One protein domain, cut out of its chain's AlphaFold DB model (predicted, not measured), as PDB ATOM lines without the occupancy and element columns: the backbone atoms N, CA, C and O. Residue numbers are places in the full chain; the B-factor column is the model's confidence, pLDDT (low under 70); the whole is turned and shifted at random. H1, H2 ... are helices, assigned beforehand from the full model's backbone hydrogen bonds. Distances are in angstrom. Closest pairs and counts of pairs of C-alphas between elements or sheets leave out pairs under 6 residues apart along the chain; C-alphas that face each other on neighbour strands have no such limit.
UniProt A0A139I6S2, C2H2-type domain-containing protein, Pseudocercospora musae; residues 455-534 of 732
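This is residues 455 to 534 of the 732 residues of the protein "C2H2-type domain-containing protein" of Pseudocercospora musae (UniProt A0A139I6S2). Little regular structure is here: two short helices, H1 and H3, pack partly together, H2 turns off beyond H1, and a long looping stretch, residues 488 to 521, leads back from H2 to H3. The 80 printed residues hold named helices H1, H2, H3 in that order and no named strand, all helix in class, though only 30 residues are in them. The whole is only just compact, close to loose, with a radius of gyration of the C-alphas of 13.8 A and spans of 42 by 30 by 20 A.

Begin at C-alpha 455, (98.955, 77.849, 148.063); residues 455 to 467 hold no named element. Find C-alpha 468 at (90.873, 65.731, 152.069), where H1 begins; it runs 18.6 A to residue 479. H2 is residues 482 to 487. H3, residues 522 to 533, runs 16.6 A to C-alpha 533 at (97.450, 76.734, 139.793).

H1 touches H3 with residues 470 to 474 alone, closest at the C-alphas of Leu 474 and Leu 529, 7.2 A; they run the same way at 38 degrees, only just a steep tilt. H2 is close to H1 but not clearly touching, closest at C-alphas 479 and 485, 5.4 A, about perpendicular at 87 degrees. H2 and H3 are apart. Every O i to N i+4 pair is within hydrogen-bond range in H2 and H3; H1 has 3 of 8, and 5 of 9 O i to N i+3 pairs.

The farthest C-alphas, of Arg 460 and Asp 511, are 42.4 A apart. The printed part has no cut; the link H1 to H2 is tight, H2 to H3 long. Look for pLDDT under 70 at residues 458 to 491 and 511 to 514.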
ATOM      1  N   PHE A 455      98.965  76.388 147.911       81.62
ATOM      2  CA  PHE A 455      98.955  77.849 148.063       81.62
ATOM      3  C   PHE A 455     100.192  78.432 148.777       81.62
ATOM      4  O   PHE A 455     100.263  79.639 148.977       81.62
ATOM      5  N   PHE A 456     101.136  77.591 149.215       79.88
ATOM      6  CA  PHE A 456     102.317  77.993 149.993       79.88
ATOM      7  C   PHE A 456     103.645  77.569 149.348       79.88
ATOM      8  O   PHE A 456     104.706  77.794 149.940       79.88
ATOM      9  N   VAL A 457     103.619  76.975 148.148       74.75
ATOM     10  CA  VAL A 457     104.840  76.569 147.434       74.75
ATOM     11  C   VAL A 457     105.700  77.806 147.138       74.75
ATOM     12  O   VAL A 457     105.201  78.833 146.694       74.75
ATOM     13  N   GLY A 458     106.997  77.723 147.447       67.19
ATOM     14  CA  GLY A 458     107.942  78.844 147.364       67.19
ATOM     15  C   GLY A 458     108.047  79.699 148.636       67.19
ATOM     16  O   GLY A 458     109.054  80.381 148.824       67.19
ATOM     17  N   THR A 459     107.082  79.630 149.561       62.25
ATOM     18  CA  THR A 459     107.203  80.293 150.873       62.25
ATOM     19  C   THR A 459     108.002  79.431 151.859       62.25
ATOM     20  O   THR A 459     107.984  78.205 151.789       62.25
ATOM     21  N   ARG A 460     108.667  80.051 152.846       51.22
ATOM     22  CA  ARG A 460     109.376  79.323 153.927       51.22
ATOM     23  C   ARG A 460     108.435  78.677 154.965       51.22
ATOM     24  O   ARG A 460     108.899  78.193 155.995       51.22
ATOM     25  N   ILE A 461     107.120  78.687 154.730       47.62
ATOM     26  CA  ILE A 461     106.101  78.195 155.662       47.62
ATOM     27  C   ILE A 461     105.732  76.758 155.273       47.62
ATOM     28  O   ILE A 461     104.963  76.530 154.339       47.62
ATOM     29  N   PHE A 462     106.254  75.772 156.010       53.09
ATOM     30  CA  PHE A 462     106.027  74.337 155.772       53.09
ATOM     31  C   PHE A 462     104.611  73.869 156.165       53.09
ATOM     32  O   PHE A 462     104.412  73.029 157.045       53.09
ATOM     33  N   HIS A 463     103.597  74.407 155.494       60.12
ATOM     34  CA  HIS A 463     102.194  74.071 155.704       60.12
ATOM     35  C   HIS A 463     101.852  72.713 155.062       60.12
ATOM     36  O   HIS A 463     101.477  72.626 153.895       60.12
ATOM     37  N   GLN A 464     101.974  71.629 155.832       62.25
ATOM     38  CA  GLN A 464     101.553  70.281 155.429       62.25
ATOM     39  C   GLN A 464     100.077  70.054 155.802       62.25
ATOM     40  O   GLN A 464      99.749  69.839 156.971       62.25
ATOM     41  N   LYS A 465      99.172  70.108 154.815       58.59
ATOM     42  CA  LYS A 465      97.726  69.861 154.996       58.59
ATOM     43  C   LYS A 465      97.359  68.419 154.627       58.59
ATOM     44  O   LYS A 465      98.041  67.776 153.839       58.59
ATOM     45  N   LYS A 466      96.266  67.902 155.200       58.16
ATOM     46  CA  LYS A 466      95.773  66.545 154.904       58.16
ATOM     47  C   LYS A 466      95.047  66.470 153.559       58.16
ATOM     48  O   LYS A 466      94.348  67.412 153.186       58.16
ATOM     49  N   HIS A 467      95.146  65.302 152.920       55.81
ATOM     50  CA  HIS A 467      94.642  64.974 151.577       55.81
ATOM     51  C   HIS A 467      93.202  65.437 151.285       55.81
ATOM     52  O   HIS A 467      92.945  65.963 150.211       55.81
ATOM     53  N   ALA A 468      92.282  65.353 152.253       57.69
ATOM     54  CA  ALA A 468      90.873  65.731 152.069       57.69
ATOM     55  C   ALA A 468      90.665  67.144 151.473       57.69
ATOM     56  O   ALA A 468      89.869  67.313 150.554       57.69
ATOM     57  N   HIS A 469      91.448  68.134 151.923       60.94
ATOM     58  CA  HIS A 469      91.382  69.522 151.438       60.94
ATOM     59  C   HIS A 469      91.869  69.670 149.978       60.94
ATOM     60  O   HIS A 469      91.638  70.689 149.336       60.94
ATOM     61  N   ILE A 470      92.577  68.673 149.445       65.75
ATOM     62  CA  ILE A 470      93.088  68.644 148.068       65.75
ATOM     63  C   ILE A 470      91.999  68.106 147.117       65.75
ATOM     64  O   ILE A 470      91.925  68.512 145.960       65.75
ATOM     65  N   SER A 471      91.104  67.234 147.594       64.19
ATOM     66  CA  SER A 471      90.008  66.668 146.784       64.19
ATOM     67  C   SER A 471      88.838  67.632 146.589       64.19
ATOM     68  O   SER A 471      88.215  67.629 145.530       64.19
ATOM     69  N   GLU A 472      88.570  68.496 147.570       66.69
ATOM     70  CA  GLU A 472      87.540  69.540 147.469       66.69
ATOM     71  C   GLU A 472      87.897  70.589 146.394       66.69
ATOM     72  O   GLU A 472      87.036  70.998 145.613       66.69
ATOM     73  N   LEU A 473      89.180  70.960 146.282       68.31
ATOM     74  CA  LEU A 473      89.668  71.957 145.316       68.31
ATOM     75  C   LEU A 473      89.450  71.534 143.853       68.31
ATOM     76  O   LEU A 473      88.992  72.348 143.055       68.31
ATOM     77  N   LEU A 474      89.685  70.259 143.511       68.94
ATOM     78  CA  LEU A 474      89.455  69.740 142.151       68.94
ATOM     79  C   LEU A 474      87.983  69.788 141.712       68.94
ATOM     80  O   LEU A 474      87.710  69.850 140.513       68.94
ATOM     81  N   CYS A 475      87.032  69.757 142.651       69.06
ATOM     82  CA  CYS A 475      85.622  69.964 142.324       69.06
ATOM     83  C   CYS A 475      85.320  71.458 142.118       69.06
ATOM     84  O   CYS A 475      84.680  71.832 141.135       69.06
ATOM     85  N   LEU A 476      85.821  72.316 143.017       60.34
ATOM     86  CA  LEU A 476      85.588  73.765 142.991       60.34
ATOM     87  C   LEU A 476      86.164  74.449 141.744       60.34
ATOM     88  O   LEU A 476      85.569  75.397 141.241       60.34
ATOM     89  N   GLU A 477      87.278  73.962 141.199       61.25
ATOM     90  CA  GLU A 477      87.917  74.574 140.029       61.25
ATOM     91  C   GLU A 477      87.066  74.499 138.746       61.25
ATOM     92  O   GLU A 477      87.129  75.401 137.905       61.25
ATOM     93  N   LYS A 478      86.170  73.508 138.625       55.66
ATOM     94  CA  LYS A 478      85.173  73.475 137.535       55.66
ATOM     95  C   LYS A 478      84.139  74.609 137.625       55.66
ATOM     96  O   LYS A 478      83.467  74.886 136.636       55.66
ATOM     97  N   PHE A 479      84.062  75.306 138.760       52.59
ATOM     98  CA  PHE A 479      83.222  76.480 138.992       52.59
ATOM     99  C   PHE A 479      84.013  77.807 138.966       52.59
ATOM    100  O   PHE A 479      83.583  78.781 139.582       52.59
ATOM    101  N   ARG A 480      85.140  77.896 138.227       54.22
ATOM    102  CA  ARG A 480      85.916  79.152 138.035       54.22
ATOM    103  C   ARG A 480      85.066  80.362 137.582       54.22
ATOM    104  O   ARG A 480      85.467  81.495 137.822       54.22
ATOM    105  N   ASN A 481      83.885  80.148 136.991       52.97
ATOM    106  CA  ASN A 481      82.875  81.194 136.808       52.97
ATOM    107  C   ASN A 481      82.044  81.393 138.090       52.97
ATOM    108  O   ASN A 481      81.191  80.561 138.406       52.97
ATOM    109  N   GLU A 482      82.189  82.547 138.756       51.69
ATOM    110  CA  GLU A 482      81.370  82.952 139.920       51.69
ATOM    111  C   GLU A 482      79.857  82.754 139.713       51.69
ATOM    112  O   GLU A 482      79.136  82.414 140.651       51.69
ATOM    113  N   VAL A 483      79.368  82.986 138.491       54.12
ATOM    114  CA  VAL A 483      77.953  82.833 138.122       54.12
ATOM    115  C   VAL A 483      77.495  81.383 138.309       54.12
ATOM    116  O   VAL A 483      76.447  81.150 138.905       54.12
ATOM    117  N   ALA A 484      78.313  80.412 137.892       56.69
ATOM    118  CA  ALA A 484      78.026  78.992 138.071       56.69
ATOM    119  C   ALA A 484      78.100  78.589 139.552       56.69
ATOM    120  O   ALA A 484      77.225  77.873 140.031       56.69
ATOM    121  N   LEU A 485      79.076  79.105 140.312       55.66
ATOM    122  CA  LEU A 485      79.172  78.851 141.757       55.66
ATOM    123  C   LEU A 485      77.940  79.379 142.524       55.66
ATOM    124  O   LEU A 485      77.480  78.751 143.477       55.66
ATOM    125  N   LYS A 486      77.379  80.519 142.093       59.38
ATOM    126  CA  LYS A 486      76.155  81.114 142.662       59.38
ATOM    127  C   LYS A 486      74.879  80.371 142.235       59.38
ATOM    128  O   LYS A 486      73.941  80.313 143.023       59.38
ATOM    129  N   GLN A 487      74.846  79.782 141.036       59.22
ATOM    130  CA  GLN A 487      73.707  78.999 140.531       59.22
ATOM    131  C   GLN A 487      73.657  77.574 141.115       59.22
ATOM    132  O   GLN A 487      72.622  77.161 141.629       59.22
ATOM    133  N   HIS A 488      74.779  76.851 141.130       57.03
ATOM    134  CA  HIS A 488      74.880  75.455 141.589       57.03
ATOM    135  C   HIS A 488      75.183  75.319 143.097       57.03
ATOM    136  O   HIS A 488      75.691  74.295 143.555       57.03
ATOM    137  N   GLY A 489      74.895  76.353 143.898       49.59
ATOM    138  CA  GLY A 489      75.480  76.599 145.229       49.59
ATOM    139  C   GLY A 489      75.204  75.591 146.362       49.59
ATOM    140  O   GLY A 489      75.467  75.917 147.521       49.59
ATOM    141  N   ARG A 490      74.657  74.399 146.075       58.59
ATOM    142  CA  ARG A 490      74.495  73.266 147.015       58.59
ATOM    143  C   ARG A 490      74.658  71.873 146.387       58.59
ATOM    144  O   ARG A 490      74.423  70.886 147.083       58.59
ATOM    145  N   GLU A 491      75.009  71.758 145.109       68.12
ATOM    146  CA  GLU A 491      75.035  70.447 144.451       68.12
ATOM    147  C   GLU A 491      76.245  69.607 144.898       68.12
ATOM    148  O   GLU A 491      77.366  70.118 144.963       68.12
ATOM    149  N   PRO A 492      76.051  68.322 145.253       75.81
ATOM    150  CA  PRO A 492      77.123  67.504 145.795       75.81
ATOM    151  C   PRO A 492      78.140  67.132 144.712       75.81
ATOM    152  O   PRO A 492      77.781  66.640 143.643       75.81
ATOM    153  N   CYS A 493      79.423  67.289 145.033       81.06
ATOM    154  CA  CYS A 493      80.521  66.758 144.232       81.06
ATOM    155  C   CYS A 493      80.435  65.223 144.183       81.06
ATOM    156  O   CYS A 493      80.748  64.545 145.165       81.06
ATOM    157  N   VAL A 494      80.019  64.669 143.047       85.75
ATOM    158  CA  VAL A 494      79.884  63.222 142.826       85.75
ATOM    159  C   VAL A 494      81.092  62.661 142.085       85.75
ATOM    160  O   VAL A 494      81.781  63.341 141.322       85.75
ATOM    161  N   LYS A 495      81.370  61.382 142.321       84.38
ATOM    162  CA  LYS A 495      82.444  60.661 141.646       84.38
ATOM    163  C   LYS A 495      81.975  60.237 140.251       84.38
ATOM    164  O   LYS A 495      81.250  59.262 140.113       84.38
ATOM    165  N   ALA A 496      82.407  60.970 139.227       78.25
ATOM    166  CA  ALA A 496      82.007  60.737 137.832       78.25
ATOM    167  C   ALA A 496      82.715  59.545 137.153       78.25
ATOM    168  O   ALA A 496      82.386  59.198 136.025       78.25
ATOM    169  N   CYS A 497      83.702  58.930 137.810       86.69
ATOM    170  CA  CYS A 497      84.481  57.825 137.256       86.69
ATOM    171  C   CYS A 497      84.101  56.487 137.904       86.69
ATOM    172  O   CYS A 497      84.129  56.359 139.131       86.69
ATOM    173  N   SER A 498      83.829  55.477 137.073       86.50
ATOM    174  CA  SER A 498      83.518  54.098 137.478       86.50
ATOM    175  C   SER A 498      84.663  53.392 138.216       86.50
ATOM    176  O   SER A 498      84.417  52.493 139.017       86.50
ATOM    177  N   ASN A 499      85.918  53.805 138.002       87.75
ATOM    178  CA  ASN A 499      87.075  53.246 138.698       87.75
ATOM    179  C   ASN A 499      87.020  53.580 140.200       87.75
ATOM    180  O   ASN A 499      87.213  54.733 140.602       87.75
ATOM    181  N   ALA A 500      86.836  52.560 141.043       84.75
ATOM    182  CA  ALA A 500      86.753  52.674 142.502       84.75
ATOM    183  C   ALA A 500      87.936  53.427 143.149       84.75
ATOM    184  O   ALA A 500      87.723  54.127 144.141       84.75
ATOM    185  N   ASN A 501      89.122  53.417 142.532       87.38
ATOM    186  CA  ASN A 501      90.324  54.099 143.026       87.38
ATOM    187  C   ASN A 501      90.486  55.547 142.519       87.38
ATOM    188  O   ASN A 501      91.286  56.295 143.076       87.38
ATOM    189  N   CYS A 502      89.734  55.972 141.495       89.56
ATOM    190  CA  CYS A 502      89.845  57.326 140.939       89.56
ATOM    191  C   CYS A 502      89.382  58.412 141.936       89.56
ATOM    192  O   CYS A 502      88.293  58.321 142.508       89.56
ATOM    193  N   LYS A 503      90.189  59.460 142.114       84.50
ATOM    194  CA  LYS A 503      89.973  60.572 143.060       84.50
ATOM    195  C   LYS A 503      89.360  61.826 142.425       84.50
ATOM    196  O   LYS A 503      89.162  62.821 143.117       84.50
ATOM    197  N   ARG A 504      89.050  61.805 141.119       84.44
ATOM    198  CA  ARG A 504      88.340  62.904 140.440       84.44
ATOM    199  C   ARG A 504      86.869  62.945 140.879       84.44
ATOM    200  O   ARG A 504      86.138  61.968 140.714       84.44
ATOM    201  N   TYR A 505      86.434  64.107 141.358       83.19
ATOM    202  CA  TYR A 505      85.028  64.450 141.589       83.19
ATOM    203  C   TYR A 505      84.573  65.493 140.558       83.19
ATOM    204  O   TYR A 505      85.381  66.274 140.056       83.19
ATOM    205  N   CYS A 506      83.286  65.497 140.227       82.19
ATOM    206  CA  CYS A 506      82.643  66.477 139.349       82.19
ATOM    207  C   CYS A 506      81.370  67.013 140.013       82.19
ATOM    208  O   CYS A 506      80.864  66.414 140.961       82.19
ATOM    209  N   ALA A 507      80.832  68.113 139.491       80.25
ATOM    210  CA  ALA A 507      79.467  68.523 139.799       80.25
ATOM    211  C   ALA A 507      78.475  67.399 139.443       80.25
ATOM    212  O   ALA A 507      78.679  66.674 138.464       80.25
ATOM    213  N   ALA A 508      77.396  67.266 140.214       79.50
ATOM    214  CA  ALA A 508      76.242  66.490 139.771       79.50
ATOM    215  C   ALA A 508      75.662  67.107 138.481       79.50
ATOM    216  O   ALA A 508      75.781  68.308 138.262       79.50
ATOM    217  N   GLY A 509      75.085  66.285 137.601       79.00
ATOM    218  CA  GLY A 509      74.474  66.768 136.354       79.00
ATOM    219  C   GLY A 509      75.443  67.273 135.273       79.00
ATOM    220  O   GLY A 509      74.995  67.852 134.291       79.00
ATOM    221  N   SER A 510      76.765  67.074 135.395       80.31
ATOM    222  CA  SER A 510      77.670  67.375 134.277       80.31
ATOM    223  C   SER A 510      77.616  66.260 133.219       80.31
ATOM    224  O   SER A 510      78.352  65.281 133.343       80.31
ATOM    225  N   ASP A 511      76.799  66.435 132.172       61.50
ATOM    226  CA  ASP A 511      76.491  65.470 131.083       61.50
ATOM    227  C   ASP A 511      77.678  64.994 130.211       61.50
ATOM    228  O   ASP A 511      77.508  64.424 129.135       61.50
ATOM    229  N   ARG A 512      78.919  65.231 130.637       60.69
ATOM    230  CA  ARG A 512      80.114  64.841 129.888       60.69
ATOM    231  C   ARG A 512      80.601  63.468 130.329       60.69
ATOM    232  O   ARG A 512      81.327  63.346 131.318       60.69
ATOM    233  N   SER A 513      80.268  62.459 129.527       57.22
ATOM    234  CA  SER A 513      80.941  61.158 129.489       57.22
ATOM    235  C   SER A 513      82.393  61.327 129.015       57.22
ATOM    236  O   SER A 513      82.726  61.055 127.864       57.22
ATOM    237  N   PHE A 514      83.249  61.855 129.889       63.56
ATOM    238  CA  PHE A 514      84.682  61.955 129.646       63.56
ATOM    239  C   PHE A 514      85.344  60.585 129.806       63.56
ATOM    240  O   PHE A 514      85.194  59.953 130.859       63.56
ATOM    241  N   ASP A 515      86.186  60.210 128.846       73.81
ATOM    242  CA  ASP A 515      87.271  59.265 129.098       73.81
ATOM    243  C   ASP A 515      88.132  59.821 130.237       73.81
ATOM    244  O   ASP A 515      88.716  60.903 130.155       73.81
ATOM    245  N   CYS A 516      88.103  59.137 131.376       81.94
ATOM    246  CA  CYS A 516      88.625  59.685 132.615       81.94
ATOM    247  C   CYS A 516      90.027  59.147 132.892       81.94
ATOM    248  O   CYS A 516      90.155  58.064 133.466       81.94
ATOM    249  N   ASP A 517      91.062  59.953 132.624       84.75
ATOM    250  CA  ASP A 517      92.398  59.709 133.186       84.75
ATOM    251  C   ASP A 517      92.262  59.579 134.710       84.75
ATOM    252  O   ASP A 517      91.871  60.512 135.424       84.75
ATOM    253  N   CYS A 518      92.478  58.369 135.210       88.50
ATOM    254  CA  CYS A 518      92.176  58.043 136.590       88.50
ATOM    255  C   CYS A 518      93.293  58.564 137.490       88.50
ATOM    256  O   CYS A 518      94.345  57.947 137.574       88.50
ATOM    257  N   ILE A 519      93.033  59.657 138.211       91.19
ATOM    258  CA  ILE A 519      93.889  60.086 139.323       91.19
ATOM    259  C   ILE A 519      93.760  59.037 140.430       91.19
ATOM    260  O   ILE A 519      92.730  58.989 141.105       91.19
ATOM    261  N   THR A 520      94.765  58.190 140.607       88.62
ATOM    262  CA  THR A 520      94.791  57.109 141.604       88.62
ATOM    263  C   THR A 520      95.695  57.433 142.791       88.62
ATOM    264  O   THR A 520      95.306  57.188 143.940       88.62
ATOM    265  N   THR A 521      96.864  58.041 142.571       92.00
ATOM    266  CA  THR A 521      97.796  58.380 143.661       92.00
ATOM    267  C   THR A 521      97.447  59.713 144.328       92.00
ATOM    268  O   THR A 521      96.478  60.395 143.987       92.00
ATOM    269  N   SER A 522      98.108  60.026 145.441       85.88
ATOM    270  CA  SER A 522      98.026  61.345 146.084       85.88
ATOM    271  C   SER A 522      98.866  62.371 145.321       85.88
ATOM    272  O   SER A 522      98.436  63.513 145.165       85.88
ATOM    273  N   GLU A 523     100.009  61.932 144.803       91.00
ATOM    274  CA  GLU A 523     100.965  62.713 144.026       91.00
ATOM    275  C   GLU A 523     100.343  63.210 142.715       91.00
ATOM    276  O   GLU A 523     100.280  64.419 142.527       91.00
ATOM    277  N   GLU A 524      99.754  62.335 141.885       91.94
ATOM    278  CA  GLU A 524      99.031  62.731 140.655       91.94
ATOM    279  C   GLU A 524      98.000  63.840 140.911       91.94
ATOM    280  O   GLU A 524      97.871  64.788 140.136       91.94
ATOM    281  N   GLN A 525      97.256  63.731 142.016       89.00
ATOM    282  CA  GLN A 525      96.222  64.697 142.375       89.00
ATOM    283  C   GLN A 525      96.811  66.072 142.709       89.00
ATOM    284  O   GLN A 525      96.216  67.100 142.384       89.00
ATOM    285  N   TRP A 526      97.973  66.082 143.361       92.38
ATOM    286  CA  TRP A 526      98.702  67.294 143.705       92.38
ATOM    287  C   TRP A 526      99.402  67.899 142.486       92.38
ATOM    288  O   TRP A 526      99.297  69.104 142.284       92.38
ATOM    289  N   GLU A 527     100.035  67.086 141.633       93.62
ATOM    290  CA  GLU A 527     100.676  67.555 140.398       93.62
ATOM    291  C   GLU A 527      99.679  68.208 139.438       93.62
ATOM    292  O   GLU A 527      99.971  69.252 138.855       93.62
ATOM    293  N   ILE A 528      98.493  67.612 139.277       91.06
ATOM    294  CA  ILE A 528      97.450  68.148 138.397       91.06
ATOM    295  C   ILE A 528      96.961  69.501 138.918       91.06
ATOM    296  O   ILE A 528      96.920  70.458 138.148       91.06
ATOM    297  N   LEU A 529      96.685  69.625 140.220       89.12
ATOM    298  CA  LEU A 529      96.380  70.927 140.821       89.12
ATOM    299  C   LEU A 529      97.555  71.909 140.708       89.12
ATOM    300  O   LEU A 529      97.324  73.102 140.538       89.12
ATOM    301  N   PHE A 530      98.806  71.441 140.777       92.94
ATOM    302  CA  PHE A 530      99.975  72.319 140.697       92.94
ATOM    303  C   PHE A 530     100.087  72.936 139.304       92.94
ATOM    304  O   PHE A 530     100.197  74.153 139.191       92.94
ATOM    305  N   ARG A 531      99.944  72.123 138.252       93.69
ATOM    306  CA  ARG A 531      99.892  72.590 136.855       93.69
ATOM    307  C   ARG A 531      98.678  73.494 136.578       93.69
ATOM    308  O   ARG A 531      98.770  74.384 135.744       93.69
ATOM    309  N   LEU A 532      97.553  73.304 137.274       87.06
ATOM    310  CA  LEU A 532      96.355  74.154 137.132       87.06
ATOM    311  C   LEU A 532      96.471  75.507 137.863       87.06
ATOM    312  O   LEU A 532      95.921  76.512 137.399       87.06
ATOM    313  N   GLN A 533      97.198  75.538 138.984       89.88
ATOM    314  CA  GLN A 533      97.450  76.734 139.793       89.88
ATOM    315  C   GLN A 533      98.663  77.547 139.301       89.88
ATOM    316  O   GLN A 533      98.681  78.767 139.480       89.88
ATOM    317  N   TYR A 534      99.649  76.883 138.690       92.38
ATOM    318  CA  TYR A 534     100.918  77.444 138.218       92.38
ATOM    319  C   TYR A 534     101.294  76.848 136.838       92.38
ATOM    320  O   TYR A 534     102.195  76.012 136.760       92.38
TER     321      TYR A 534